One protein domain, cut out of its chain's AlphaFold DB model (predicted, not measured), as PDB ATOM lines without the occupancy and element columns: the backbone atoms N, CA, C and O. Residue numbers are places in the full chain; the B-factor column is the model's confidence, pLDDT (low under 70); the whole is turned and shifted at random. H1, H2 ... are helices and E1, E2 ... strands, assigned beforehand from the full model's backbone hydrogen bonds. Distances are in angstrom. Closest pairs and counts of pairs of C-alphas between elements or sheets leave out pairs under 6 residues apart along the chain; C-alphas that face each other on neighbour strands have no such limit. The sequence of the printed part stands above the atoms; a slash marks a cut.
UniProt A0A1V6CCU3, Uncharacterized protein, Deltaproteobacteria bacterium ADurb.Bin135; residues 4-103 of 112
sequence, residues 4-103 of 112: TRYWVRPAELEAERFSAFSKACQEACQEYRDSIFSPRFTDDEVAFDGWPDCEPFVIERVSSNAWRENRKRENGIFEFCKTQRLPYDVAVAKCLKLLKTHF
ATOM      1  N   THR A   4      25.338  33.982  24.384       88.62
ATOM      2  CA  THR A   4      26.524  33.457  25.071       88.62
ATOM      3  C   THR A   4      27.343  34.619  25.597       88.62
ATOM      4  O   THR A   4      27.674  35.537  24.849       88.62
ATOM      5  N   ARG A   5      27.668  34.576  26.888       90.31
ATOM      6  CA  ARG A   5      28.601  35.506  27.521       90.31
ATOM      7  C   ARG A   5      29.981  34.872  27.525       90.31
ATOM      8  O   ARG A   5      30.102  33.702  27.875       90.31
ATOM      9  N   TYR A   6      30.993  35.640  27.143       91.50
ATOM     10  CA  TYR A   6      32.389  35.212  27.099       91.50
ATOM     11  C   TYR A   6      33.216  36.106  28.016       91.50
ATOM     12  O   TYR A   6      32.884  37.279  28.181       91.50
ATOM     13  N   TRP A   7      34.280  35.570  28.599       93.19
ATOM     14  CA  TRP A   7      35.284  36.372  29.291       93.19
ATOM     15  C   TRP A   7      36.631  35.647  29.337       93.19
ATOM     16  O   TRP A   7      36.706  34.426  29.176       93.19
ATOM     17  N   VAL A   8      37.703  36.406  29.543       92.69
ATOM     18  CA  VAL A   8      39.054  35.893  29.796       92.69
ATOM     19  C   VAL A   8      39.557  36.495  31.094       92.69
ATOM     20  O   VAL A   8      39.412  37.695  31.314       92.69
ATOM     21  N   ARG A   9      40.138  35.678  31.971       92.81
ATOM     22  CA  ARG A   9      40.654  36.145  33.264       92.81
ATOM     23  C   ARG A   9      41.955  35.454  33.672       92.81
ATOM     24  O   ARG A   9      42.226  34.352  33.191       92.81
ATOM     25  N   PRO A  10      42.724  36.023  34.614       92.19
ATOM     26  CA  PRO A  10      43.810  35.304  35.267       92.19
ATOM     27  C   PRO A  10      43.337  33.999  35.923       92.19
ATOM     28  O   PRO A  10      42.181  33.872  36.344       92.19
ATOM     29  N   ALA A  11      44.252  33.034  36.037       90.50
ATOM     30  CA  ALA A  11      43.985  31.771  36.723       90.50
ATOM     31  C   ALA A  11      43.687  31.970  38.213       90.50
ATOM     32  O   ALA A  11      42.891  31.229  38.783       90.50
ATOM     33  N   GLU A  12      44.284  32.993  38.811       93.31
ATOM     34  CA  GLU A  12      44.091  33.371  40.200       93.31
ATOM     35  C   GLU A  12      43.731  34.852  40.282       93.31
ATOM     36  O   GLU A  12      44.380  35.703  39.672       93.31
ATOM     37  N   LEU A  13      42.666  35.136  41.019       94.69
ATOM     38  CA  LEU A  13      42.213  36.472  41.356       94.69
ATOM     39  C   LEU A  13      42.643  36.781  42.793       94.69
ATOM     40  O   LEU A  13      42.521  35.938  43.683       94.69
ATOM     41  N   GLU A  14      43.147  37.993  43.010       96.75
ATOM     42  CA  GLU A  14      43.578  38.459  44.330       96.75
ATOM     43  C   GLU A  14      42.404  38.406  45.329       96.75
ATOM     44  O   GLU A  14      41.272  38.760  44.989       96.75
ATOM     45  N   ALA A  15      42.662  37.902  46.537       96.81
ATOM     46  CA  ALA A  15      41.631  37.494  47.484       96.81
ATOM     47  C   ALA A  15      40.821  38.663  48.059       96.81
ATOM     48  O   ALA A  15      39.593  38.567  48.116       96.81
ATOM     49  N   GLU A  16      41.461  39.771  48.435       96.94
ATOM     50  CA  GLU A  16      40.757  40.939  48.977       96.94
ATOM     51  C   GLU A  16      39.844  41.569  47.916       96.94
ATOM     52  O   GLU A  16      38.662  41.839  48.169       96.94
ATOM     53  N   ARG A  17      40.350  41.726  46.687       97.44
ATOM     54  CA  ARG A  17      39.569  42.189  45.529       97.44
ATOM     55  C   ARG A  17      38.431  41.232  45.204       97.44
ATOM     56  O   ARG A  17      37.348  41.704  44.852       97.44
ATOM     57  N   PHE A  18      38.649  39.922  45.323       97.75
ATOM     58  CA  PHE A  18      37.622  38.921  45.042       97.75
ATOM     59  C   PHE A  18      36.504  38.952  46.082       97.75
ATOM     60  O   PHE A  18      35.335  38.949  45.704       97.75
ATOM     61  N   SER A  19      36.834  39.063  47.370       97.62
ATOM     62  CA  SER A  19      35.832  39.207  48.432       97.62
ATOM     63  C   SER A  19      34.989  40.475  48.225       97.62
ATOM     64  O   SER A  19      33.756  40.426  48.250       97.62
ATOM     65  N   ALA A  20      35.628  41.602  47.879       97.81
ATOM     66  CA  ALA A  20      34.919  42.836  47.533       97.81
ATOM     67  C   ALA A  20      34.008  42.669  46.300       97.81
ATOM     68  O   ALA A  20      32.867  43.134  46.305       97.81
ATOM     69  N   PHE A  21      34.489  41.980  45.264       98.19
ATOM     70  CA  PHE A  21      33.719  41.641  44.065       98.19
ATOM     71  C   PHE A  21      32.506  40.755  44.384       98.19
ATOM     72  O   PHE A  21      31.400  41.030  43.914       98.19
ATOM     73  N   SER A  22      32.698  39.711  45.190       97.81
ATOM     74  CA  SER A  22      31.658  38.761  45.583       97.81
ATOM     75  C   SER A  22      30.547  39.460  46.362       97.81
ATOM     76  O   SER A  22      29.369  39.336  46.018       97.81
ATOM     77  N   LYS A  23      30.922  40.313  47.321       97.62
ATOM     78  CA  LYS A  23      29.978  41.151  48.066       97.62
ATOM     79  C   LYS A  23      29.219  42.121  47.158       97.62
ATOM     80  O   LYS A  23      27.997  42.213  47.252       97.62
ATOM     81  N   ALA A  24      29.910  42.797  46.239       97.44
ATOM     82  CA  ALA A  24      29.257  43.684  45.276       97.44
ATOM     83  C   ALA A  24      28.258  42.923  44.384       97.44
ATOM     84  O   ALA A  24      27.176  43.429  44.085       97.44
ATOM     85  N   CYS A  25      28.584  41.690  43.985       97.00
ATOM     86  CA  CYS A  25      27.673  40.834  43.227       97.00
ATOM     87  C   CYS A  25      26.456  40.413  44.050       97.00
ATOM     88  O   CYS A  25      25.339  40.453  43.529       97.00
ATOM     89  N   GLN A  26      26.658  40.060  45.320       96.12
ATOM     90  CA  GLN A  26      25.582  39.725  46.249       96.12
ATOM     91  C   GLN A  26      24.592  40.887  46.399       96.12
ATOM     92  O   GLN A  26      23.382  40.676  46.308       96.12
ATOM     93  N   GLU A  27      25.095  42.110  46.573       96.00
ATOM     94  CA  GLU A  27      24.277  43.324  46.665       96.00
ATOM     95  C   GLU A  27      23.549  43.612  45.338       96.00
ATOM     96  O   GLU A  27      22.333  43.814  45.318       96.00
ATOM     97  N   ALA A  28      24.250  43.547  44.201       94.19
ATOM     98  CA  ALA A  28      23.675  43.826  42.880       94.19
ATOM     99  C   ALA A  28      22.630  42.793  42.411       94.19
ATOM    100  O   ALA A  28      21.797  43.097  41.542       94.19
ATOM    101  N   CYS A  29      22.684  41.579  42.963       93.00
ATOM    102  CA  CYS A  29      21.791  40.462  42.653       93.00
ATOM    103  C   CYS A  29      20.818  40.136  43.796       93.00
ATOM    104  O   CYS A  29      20.195  39.076  43.769       93.00
ATOM    105  N   GLN A  30      20.655  41.027  44.783       91.94
ATOM    106  CA  GLN A  30      19.806  40.790  45.955       91.94
ATOM    107  C   GLN A  30      18.358  40.422  45.584       91.94
ATOM    108  O   GLN A  30      17.754  39.568  46.230       91.94
ATOM    109  N   GLU A  31      17.818  41.017  44.518       89.75
ATOM    110  CA  GLU A  31      16.476  40.723  43.990       89.75
ATOM    111  C   GLU A  31      16.304  39.274  43.493       89.75
ATOM    112  O   GLU A  31      15.181  38.794  43.360       89.75
ATOM    113  N   TYR A  32      17.407  38.559  43.249       87.81
ATOM    114  CA  TYR A  32      17.413  37.180  42.768       87.81
ATOM    115  C   TYR A  32      17.777  36.158  43.846       87.81
ATOM    116  O   TYR A  32      17.969  34.986  43.524       87.81
ATOM    117  N   ARG A  33      17.884  36.575  45.114       83.19
ATOM    118  CA  ARG A  33      18.315  35.709  46.223       83.19
ATOM    119  C   ARG A  33      17.518  34.405  46.312       83.19
ATOM    120  O   ARG A  33      18.115  33.356  46.515       83.19
ATOM    121  N   ASP A  34      16.207  34.486  46.106       84.25
ATOM    122  CA  ASP A  34      15.281  33.348  46.179       84.25
ATOM    123  C   ASP A  34      14.888  32.826  44.782       84.25
ATOM    124  O   ASP A  34      13.856  32.180  44.599       84.25
ATOM    125  N   SER A  35      15.685  33.151  43.760       83.69
ATOM    126  CA  SER A  35      15.452  32.689  42.394       83.69
ATOM    127  C   SER A  35      15.818  31.216  42.219       83.69
ATOM    128  O   SER A  35      16.653  30.661  42.932       83.69
ATOM    129  N   ILE A  36      15.240  30.584  41.197       80.94
ATOM    130  CA  ILE A  36      15.472  29.161  40.910       80.94
ATOM    131  C   ILE A  36      16.894  28.850  40.423       80.94
ATOM    132  O   ILE A  36      17.245  27.680  40.321       80.94
ATOM    133  N   PHE A  37      17.695  29.871  40.091       82.56
ATOM    134  CA  PHE A  37      19.089  29.694  39.680       82.56
ATOM    135  C   PHE A  37      20.076  29.734  40.858       82.56
ATOM    136  O   PHE A  37      21.286  29.727  40.629       82.56
ATOM    137  N   SER A  38      19.564  29.754  42.098       87.81
ATOM    138  CA  SER A  38      20.297  29.481  43.343       87.81
ATOM    139  C   SER A  38      21.642  30.211  43.448       87.81
ATOM    140  O   SER A  38      22.700  29.575  43.410       87.81
ATOM    141  N   PRO A  39      21.637  31.550  43.551       91.75
ATOM    142  CA  PRO A  39      22.869  32.315  43.560       91.75
ATOM    143  C   PRO A  39      23.726  32.051  44.798       91.75
ATOM    144  O   PRO A  39      23.247  32.097  45.933       91.75
ATOM    145  N   ARG A  40      25.020  31.824  44.569       94.38
ATOM    146  CA  ARG A  40      26.043  31.635  45.600       94.38
ATOM    147  C   ARG A  40      27.099  32.724  45.485       94.38
ATOM    148  O   ARG A  40      27.665  32.935  44.416       94.38
ATOM    149  N   PHE A  41      27.368  33.387  46.603       95.75
ATOM    150  CA  PHE A  41      28.405  34.406  46.735       95.75
ATOM    151  C   PHE A  41      29.235  34.065  47.971       95.75
ATOM    152  O   PHE A  41      28.719  34.065  49.089       95.75
ATOM    153  N   THR A  42      30.494  33.708  47.757       95.88
ATOM    154  CA  THR A  42      31.461  33.332  48.797       95.88
ATOM    155  C   THR A  42      32.802  34.010  48.515       95.88
ATOM    156  O   THR A  42      32.965  34.643  47.469       95.88
ATOM    157  N   ASP A  43      33.772  33.868  49.415       95.44
ATOM    158  CA  ASP A  43      35.120  34.419  49.215       95.44
ATOM    159  C   ASP A  43      35.947  33.659  48.158       95.44
ATOM    160  O   ASP A  43      36.994  34.142  47.730       95.44
ATOM    161  N   ASP A  44      35.471  32.499  47.694       95.25
ATOM    162  CA  ASP A  44      36.157  31.677  46.690       95.25
ATOM    163  C   ASP A  44      35.359  31.497  45.390       95.25
ATOM    164  O   ASP A  44      35.925  31.113  44.366       95.25
ATOM    165  N   GLU A  45      34.058  31.793  45.399       95.50
ATOM    166  CA  GLU A  45      33.137  31.517  44.295       95.50
ATOM    167  C   GLU A  45      32.005  32.550  44.213       95.50
ATOM    168  O   GLU A  45      31.349  32.857  45.210       95.50
ATOM    169  N   VAL A  46      31.712  32.988  42.985       96.50
ATOM    170  CA  VAL A  46      30.423  33.566  42.585       96.50
ATOM    171  C   VAL A  46      29.790  32.645  41.546       96.50
ATOM    172  O   VAL A  46      30.367  32.457  40.472       96.50
ATOM    173  N   ALA A  47      28.621  32.074  41.836       95.19
ATOM    174  CA  ALA A  47      27.992  31.087  40.963       95.19
ATOM    175  C   ALA A  47      26.463  31.153  40.905       95.19
ATOM    176  O   ALA A  47      25.796  31.581  41.846       95.19
ATOM    177  N   PHE A  48      25.926  30.644  39.798       93.62
ATOM    178  CA  PHE A  48      24.513  30.374  39.563       93.62
ATOM    179  C   PHE A  48      24.366  28.965  38.974       93.62
ATOM    180  O   PHE A  48      25.087  28.608  38.039       93.62
ATOM    181  N   ASP A  49      23.400  28.184  39.460       88.81
ATOM    182  CA  ASP A  49      23.166  26.796  39.015       88.81
ATOM    183  C   ASP A  49      22.606  26.691  37.589       88.81
ATOM    184  O   ASP A  49      22.520  25.604  37.017       88.81
ATOM    185  N   GLY A  50      22.265  27.829  36.988       80.31
ATOM    186  CA  GLY A  50      21.629  27.908  35.684       80.31
ATOM    187  C   GLY A  50      20.108  27.978  35.784       80.31
ATOM    188  O   GLY A  50      19.503  27.987  36.852       80.31
ATOM    189  N   TRP A  51      19.479  28.068  34.623       82.19
ATOM    190  CA  TRP A  51      18.030  28.085  34.411       82.19
ATOM    191  C   TRP A  51      17.738  27.056  33.309       82.19
ATOM    192  O   TRP A  51      18.669  26.746  32.563       82.19
ATOM    193  N   PRO A  52      16.512  26.522  33.146       81.88
ATOM    194  CA  PRO A  52      16.148  25.764  31.950       81.88
ATOM    195  C   PRO A  52      16.765  26.341  30.661       81.88
ATOM    196  O   PRO A  52      16.616  27.524  30.358       81.88
ATOM    197  N   ASP A  53      17.527  25.508  29.952       79.69
ATOM    198  CA  ASP A  53      18.261  25.853  28.729       79.69
ATOM    199  C   ASP A  53      19.369  26.932  28.858       79.69
ATOM    200  O   ASP A  53      19.822  27.487  27.848       79.69
ATOM    201  N   CYS A  54      19.828  27.221  30.080       83.88
ATOM    202  CA  CYS A  54      21.015  28.022  30.390       83.88
ATOM    203  C   CYS A  54      22.092  27.141  31.040       83.88
ATOM    204  O   CYS A  54      21.791  26.219  31.797       83.88
ATOM    205  N   GLU A  55      23.360  27.430  30.760       86.69
ATOM    206  CA  GLU A  55      24.478  26.764  31.435       86.69
ATOM    207  C   GLU A  55      24.706  27.396  32.814       86.69
ATOM    208  O   GLU A  55      24.447  28.595  32.971       86.69
ATOM    209  N   PRO A  56      25.234  26.643  33.794       90.56
ATOM    210  CA  PRO A  56      25.701  27.220  35.043       90.56
ATOM    211  C   PRO A  56      26.729  28.325  34.791       90.56
ATOM    212  O   PRO A  56      27.529  28.267  33.850       90.56
ATOM    213  N   PHE A  57      26.716  29.330  35.650       93.00
ATOM    214  CA  PHE A  57      27.700  30.400  35.659       93.00
ATOM    215  C   PHE A  57      28.552  30.241  36.904       93.00
ATOM    216  O   PHE A  57      28.008  30.110  37.993       93.00
ATOM    217  N   VAL A  58      29.874  30.241  36.755       94.00
ATOM    218  CA  VAL A  58      30.791  30.095  37.885       94.00
ATOM    219  C   VAL A  58      32.035  30.936  37.634       94.00
ATOM    220  O   VAL A  58      32.721  30.748  36.628       94.00
ATOM    221  N   ILE A  59      32.353  31.811  38.581       94.44
ATOM    222  CA  ILE A  59      33.642  32.486  38.697       94.44
ATOM    223  C   ILE A  59      34.272  32.028  40.010       94.44
ATOM    224  O   ILE A  59      33.820  32.402  41.087       94.44
ATOM    225  N   GLU A  60      35.334  31.236  39.907       94.56
ATOM    226  CA  GLU A  60      36.166  30.840  41.047       94.56
ATOM    227  C   GLU A  60      37.331  31.821  41.207       94.56
ATOM    228  O   GLU A  60      37.951  32.200  40.208       94.56
ATOM    229  N   ARG A  61      37.699  32.155  42.444       95.19
ATOM    230  CA  ARG A  61      38.888  32.961  42.743       95.19
ATOM    231  C   ARG A  61      40.154  32.313  42.185       95.19
ATOM    232  O   ARG A  61      40.902  32.950  41.448       95.19
ATOM    233  N   VAL A  62      40.350  31.028  42.475       92.25
ATOM    234  CA  VAL A  62      41.433  30.206  41.917       92.25
ATOM    235  C   VAL A  62      40.822  29.193  40.966       92.25
ATOM    236  O   VAL A  62      39.936  28.429  41.340       92.25
ATOM    237  N   SER A  63      41.281  29.174  39.721       84.75
ATOM    238  CA  SER A  63      40.836  28.187  38.749       84.75
ATOM    239  C   SER A  63      41.378  26.812  39.135       84.75
ATOM    240  O   SER A  63      42.567  26.536  38.991       84.75
ATOM    241  N   SER A  64      40.500  25.960  39.655       71.75
ATOM    242  CA  SER A  64      40.860  24.657  40.228       71.75
ATOM    243  C   SER A  64      40.798  23.502  39.217       71.75
ATOM    244  O   SER A  64      41.267  22.395  39.478       71.75
ATOM    245  N   ASN A  65      40.221  23.741  38.037       65.44
ATOM    246  CA  ASN A  65      39.823  22.672  37.130       65.44
ATOM    247  C   ASN A  65      40.881  22.379  36.058       65.44
ATOM    248  O   ASN A  65      41.093  23.184  35.153       65.44
ATOM    249  N   ALA A  66      41.440  21.163  36.076       59.88
ATOM    250  CA  ALA A  66      42.375  20.651  35.062       59.88
ATOM    251  C   ALA A  66      41.847  20.790  33.616       59.88
ATOM    252  O   ALA A  66      42.601  21.004  32.672       59.88
ATOM    253  N   TRP A  67      40.524  20.750  33.421       61.50
ATOM    254  CA  TRP A  67      39.910  20.943  32.104       61.50
ATOM    255  C   TRP A  67      40.023  22.383  31.567       61.50
ATOM    256  O   TRP A  67      39.988  22.602  30.354       61.50
ATOM    257  N   ARG A  68      40.205  23.375  32.450       64.81
ATOM    258  CA  ARG A  68      40.421  24.783  32.085       64.81
ATOM    259  C   ARG A  68      41.856  25.066  31.654       64.81
ATOM    260  O   ARG A  68      42.086  26.072  30.990       64.81
ATOM    261  N   GLU A  69      42.801  24.163  31.921       62.94
ATOM    262  CA  GLU A  69      44.163  24.287  31.391       62.94
ATOM    263  C   GLU A  69      44.186  24.262  29.860       62.94
ATOM    264  O   GLU A  69      44.907  25.042  29.246       62.94
ATOM    265  N   ASN A  70      43.299  23.475  29.242       65.38
ATOM    266  CA  ASN A  70      43.116  23.439  27.785       65.38
ATOM    267  C   ASN A  70      42.442  24.704  27.218       65.38
ATOM    268  O   ASN A  70      42.345  24.865  26.002       65.38
ATOM    269  N   ARG A  71      41.946  25.596  28.085       70.94
ATOM    270  CA  ARG A  71      41.321  26.878  27.726       70.94
ATOM    271  C   ARG A  71      42.223  28.075  28.022       70.94
ATOM    272  O   ARG A  71      41.769  29.212  27.885       70.94
ATOM    273  N   LYS A  72      43.482  27.834  28.409       72.62
ATOM    274  CA  LYS A  72      44.501  28.880  28.497       72.62
ATOM    275  C   LYS A  72      44.677  29.499  27.105       72.62
ATOM    276  O   LYS A  72      45.039  28.835  26.137       72.62
ATOM    277  N   ARG A  73      44.344  30.777  27.004       71.69
ATOM    278  CA  ARG A  73      44.705  31.687  25.922       71.69
ATOM    279  C   ARG A  73      45.961  32.442  26.339       71.69
ATOM    280  O   ARG A  73      46.351  32.408  27.503       71.69
ATOM    281  N   GLU A  74      46.550  33.158  25.390       71.25
ATOM    282  CA  GLU A  74      47.697  34.038  25.639       71.25
ATOM    283  C   GLU A  74      47.436  35.008  26.811       71.25
ATOM    284  O   GLU A  74      48.318  35.227  27.634       71.25
ATOM    285  N   ASN A  75      46.183  35.460  26.967       74.06
ATOM    286  CA  ASN A  75      45.781  36.459  27.964       74.06
ATOM    287  C   ASN A  75      45.095  35.881  29.222       74.06
ATOM    288  O   ASN A  75      44.571  36.640  30.034       74.06
ATOM    289  N   GLY A  76      45.056  34.554  29.406       85.94
ATOM    290  CA  GLY A  76      44.451  33.926  30.591       85.94
ATOM    291  C   GLY A  76      43.488  32.783  30.280       85.94
ATOM    292  O   GLY A  76      43.554  32.155  29.230       85.94
ATOM    293  N   ILE A  77      42.592  32.466  31.208       89.12
ATOM    294  CA  ILE A  77      41.620  31.379  31.073       89.12
ATOM    295  C   ILE A  77      40.370  31.905  30.383       89.12
ATOM    296  O   ILE A  77      39.708  32.805  30.898       89.12
ATOM    297  N   PHE A  78      40.038  31.317  29.233       89.69
ATOM    298  CA  PHE A  78      38.794  31.600  28.529       89.69
ATOM    299  C   PHE A  78      37.620  30.838  29.148       89.69
ATOM    300  O   PHE A  78      37.629  29.606  29.257       89.69
ATOM    301  N   GLU A  79      36.572  31.573  29.488       90.44
ATOM    302  CA  GLU A  79      35.334  31.057  30.051       90.44
ATOM    303  C   GLU A  79      34.128  31.594  29.275       90.44
ATOM    304  O   GLU A  79      34.184  32.620  28.592       90.44
ATOM    305  N   PHE A  80      33.028  30.849  29.341       90.75
ATOM    306  CA  PHE A  80      31.776  31.249  28.727       90.75
ATOM    307  C   PHE A  80      30.591  30.633  29.461       90.75
ATOM    308  O   PHE A  80      30.732  29.605  30.122       90.75
ATOM    309  N   CYS A  81      29.425  31.252  29.305       89.69
ATOM    310  CA  CYS A  81      28.156  30.757  29.820       89.69
ATOM    311  C   CYS A  81      27.048  31.066  28.811       89.69
ATOM    312  O   CYS A  81      26.886  32.215  28.377       89.69
ATOM    313  N   LYS A  82      26.289  30.040  28.416       87.50
ATOM    314  CA  LYS A  82      25.065  30.219  27.629       87.50
ATOM    315  C   LYS A  82      23.910  30.664  28.522       87.50
ATOM    316  O   LYS A  82      23.633  30.081  29.564       87.50
ATOM    317  N   THR A  83      23.198  31.672  28.051       85.00
ATOM    318  CA  THR A  83      22.099  32.375  28.714       85.00
ATOM    319  C   THR A  83      20.937  32.553  27.725       85.00
ATOM    320  O   THR A  83      21.099  32.328  26.522       85.00
ATOM    321  N   GLN A  84      19.755  32.980  28.184       78.94
ATOM    322  CA  GLN A  84      18.572  33.122  27.314       78.94
ATOM    323  C   GLN A  84      17.779  34.432  27.460       78.94
ATOM    324  O   GLN A  84      16.567  34.438  27.274       78.94
ATOM    325  N   ARG A  85      18.426  35.580  27.719       67.88
ATOM    326  CA  ARG A  85      17.711  36.880  27.818       67.88
ATOM    327  C   ARG A  85      16.604  36.906  28.896       67.88
ATOM    328  O   ARG A  85      15.630  37.647  28.806       67.88
ATOM    329  N   LEU A  86      16.772  36.076  29.920       76.62
ATOM    330  CA  LEU A  86      15.915  35.960  31.101       76.62
ATOM    331  C   LEU A  86      16.525  36.756  32.272       76.62
ATOM    332  O   LEU A  86      17.660  37.221  32.140       76.62
ATOM    333  N   PRO A  87      15.851  36.880  33.435       83.31
ATOM    334  CA  PRO A  87      16.448  37.484  34.635       83.31
ATOM    335  C   PRO A  87      17.837  36.916  34.980       83.31
ATOM    336  O   PRO A  87      18.706  37.640  35.454       83.31
ATOM    337  N   TYR A  88      18.073  35.647  34.632       87.75
ATOM    338  CA  TYR A  88      19.381  34.996  34.680       87.75
ATOM    339  C   TYR A  88      20.478  35.733  33.888       87.75
ATOM    340  O   TYR A  88      21.553  35.990  34.421       87.75
ATOM    341  N   ASP A  89      20.218  36.117  32.632       88.56
ATOM    342  CA  ASP A  89      21.207  36.830  31.804       88.56
ATOM    343  C   ASP A  89      21.526  38.211  32.388       88.56
ATOM    344  O   ASP A  89      22.670  38.654  32.345       88.56
ATOM    345  N   VAL A  90      20.536  38.871  33.001       89.12
ATOM    346  CA  VAL A  90      20.749  40.148  33.695       89.12
ATOM    347  C   VAL A  90      21.668  39.962  34.905       89.12
ATOM    348  O   VAL A  90      22.602  40.747  35.072       89.12
ATOM    349  N   ALA A  91      21.454  38.923  35.718       91.75
ATOM    350  CA  ALA A  91      22.319  38.605  36.857       91.75
ATOM    351  C   ALA A  91      23.759  38.292  36.409       91.75
ATOM    352  O   ALA A  91      24.710  38.897  36.907       91.75
ATOM    353  N   VAL A  92      23.919  37.433  35.397       92.75
ATOM    354  CA  VAL A  92      25.228  37.108  34.804       92.75
ATOM    355  C   VAL A  92      25.917  38.365  34.265       92.75
ATOM    356  O   VAL A  92      27.084  38.608  34.571       92.75
ATOM    357  N   ALA A  93      25.208  39.206  33.508       92.38
ATOM    358  CA  ALA A  93      25.770  40.433  32.950       92.38
ATOM    359  C   ALA A  93      26.197  41.434  34.037       92.38
ATOM    360  O   ALA A  93      27.262  42.045  33.918       92.38
ATOM    361  N   LYS A  94      25.410  41.579  35.116       93.62
ATOM    362  CA  LYS A  94      25.780  42.395  36.286       93.62
ATOM    363  C   LYS A  94      27.080  41.888  36.914       93.62
ATOM    364  O   LYS A  94      28.002  42.681  37.105       93.62
ATOM    365  N   CYS A  95      27.184  40.581  37.167       96.00
ATOM    366  CA  CYS A  95      28.393  39.976  37.726       96.00
ATOM    367  C   CYS A  95      29.611  40.166  36.818       96.00
ATOM    368  O   CYS A  95      30.668  40.545  37.306       96.00
ATOM    369  N   LEU A  96      29.478  39.992  35.501       95.81
ATOM    370  CA  LEU A  96      30.590  40.206  34.565       95.81
ATOM    371  C   LEU A  96      31.046  41.672  34.507       95.81
ATOM    372  O   LEU A  96      32.245  41.949  34.442       95.81
ATOM    373  N   LYS A  97      30.113  42.626  34.591       95.38
ATOM    374  CA  LYS A  97      30.450  44.054  34.664       95.38
ATOM    375  C   LYS A  97      31.201  44.396  35.954       95.38
ATOM    376  O   LYS A  97      32.180  45.146  35.923       95.38
ATOM    377  N   LEU A  98      30.764  43.840  37.083       97.12
ATOM    378  CA  LEU A  98      31.450  44.001  38.366       97.12
ATOM    379  C   LEU A  98      32.818  43.318  38.353       97.12
ATOM    380  O   LEU A  98      33.787  43.914  38.810       97.12
ATOM    381  N   LEU A  99      32.928  42.136  37.744       96.75
ATOM    382  CA  LEU A  99      34.199  41.440  37.574       96.75
ATOM    383  C   LEU A  99      35.210  42.339  36.853       96.75
ATOM    384  O   LEU A  99      36.294  42.556  37.377       96.75
ATOM    385  N   LYS A 100      34.837  42.944  35.717       95.81
ATOM    386  CA  LYS A 100      35.703  43.888  34.986       95.81
ATOM    387  C   LYS A 100      36.062  45.134  35.802       95.81
ATOM    388  O   LYS A 100      37.155  45.675  35.654       95.81
ATOM    389  N   THR A 101      35.145  45.600  36.648       96.50
ATOM    390  CA  THR A 101      35.357  46.779  37.503       96.50
ATOM    391  C   THR A 101      36.390  46.494  38.592       96.50
ATOM    392  O   THR A 101      37.300  47.289  38.806       96.50
ATOM    393  N   HIS A 102      36.270  45.346  39.261       96.75
ATOM    394  CA  HIS A 102      37.199  44.929  40.309       96.75
ATOM    395  C   HIS A 102      38.513  44.389  39.742       96.75
ATOM    396  O   HIS A 102      39.549  44.529  40.393       96.75
ATOM    397  N   PHE A 103      38.481  43.829  38.531       95.88
ATOM    398  CA  PHE A 103      39.604  43.231  37.815       95.88
ATOM    399  C   PHE A 103      39.746  43.809  36.401       95.88
ATOM    400  O   PHE A 103      39.280  43.200  35.435       95.88
TER     401      PHE A 103
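AT A GLANCE: This is residues 4 to 103 of the 112 residues of an uncharacterized protein of Deltaproteobacteria bacterium ADurb.Bin135 (UniProt A0A1V6CCU3). Two small antiparallel strand pairs, the longer E1 and E4 and the shorter hairpin E2 and E3, lie roughly side by side, and the two long helices H3 and H1 cover them from one side. H3 packs over both pairs and H1 mainly over E2, while the short H2 sits far from the middle, near E4. The printed part has 100 residues, with three named helices and four named strands in the order E1 H1 E2 E3 H2 E4 H3, a mixed class. It is compact, with a radius of gyration of the C-alphas of 12.8 A and spans of 35 by 30 by 20 A.

IN THESE COORDINATES: E1, residues 4 to 9, begins at C-alpha 4 (26.524, 33.457, 25.071) and is 16.6 A long. E4, residues 76 to 83, is 22.5 A. E2, residues 45 to 48, and E3, residues 57 to 60, are shorter. H3, residues 87 to 102, is 22.8 A and ends at C-alpha 102 (37.199, 44.929, 40.309). H1, residues 15 to 28, is 19.6 A; H2 is residues 66 to 69.

HOW THE PARTS SIT: E1 and E4 are antiparallel at 160 degrees, with N 7 and O 79 at 3.0 A. In the hairpin E2 and E3, antiparallel at 175 degrees, N 46 and O 59 are 2.9 A apart. The closest C-alphas of E3 and E4 are Phe 57 and Cys 81, 5.9 A; those of E1 and H3 are Arg 5 and Ala 93, 7.9 A. H1 and H3 touch, closest at the C-alphas of Cys 25 and Cys 95, 5.6 A, opposite ways at a shallow tilt of 34.5 degrees, only just short of steep. The closest C-alphas of H1 and E2 are Ser 22 and Val 46, 6.1 A. H2 and H3 are apart. In H1 and H3 every O i to N i+4 pair is within hydrogen-bond range; H2 is too short for one.

THE WHOLE: The C-alphas farthest apart, Asp 34 and Glu 74, are 38.4 A apart. The printed part has no cut, and the link from H1 to E2 is long, 16 residues. Residues 65 to 70 and residue 85 have pLDDT under 70.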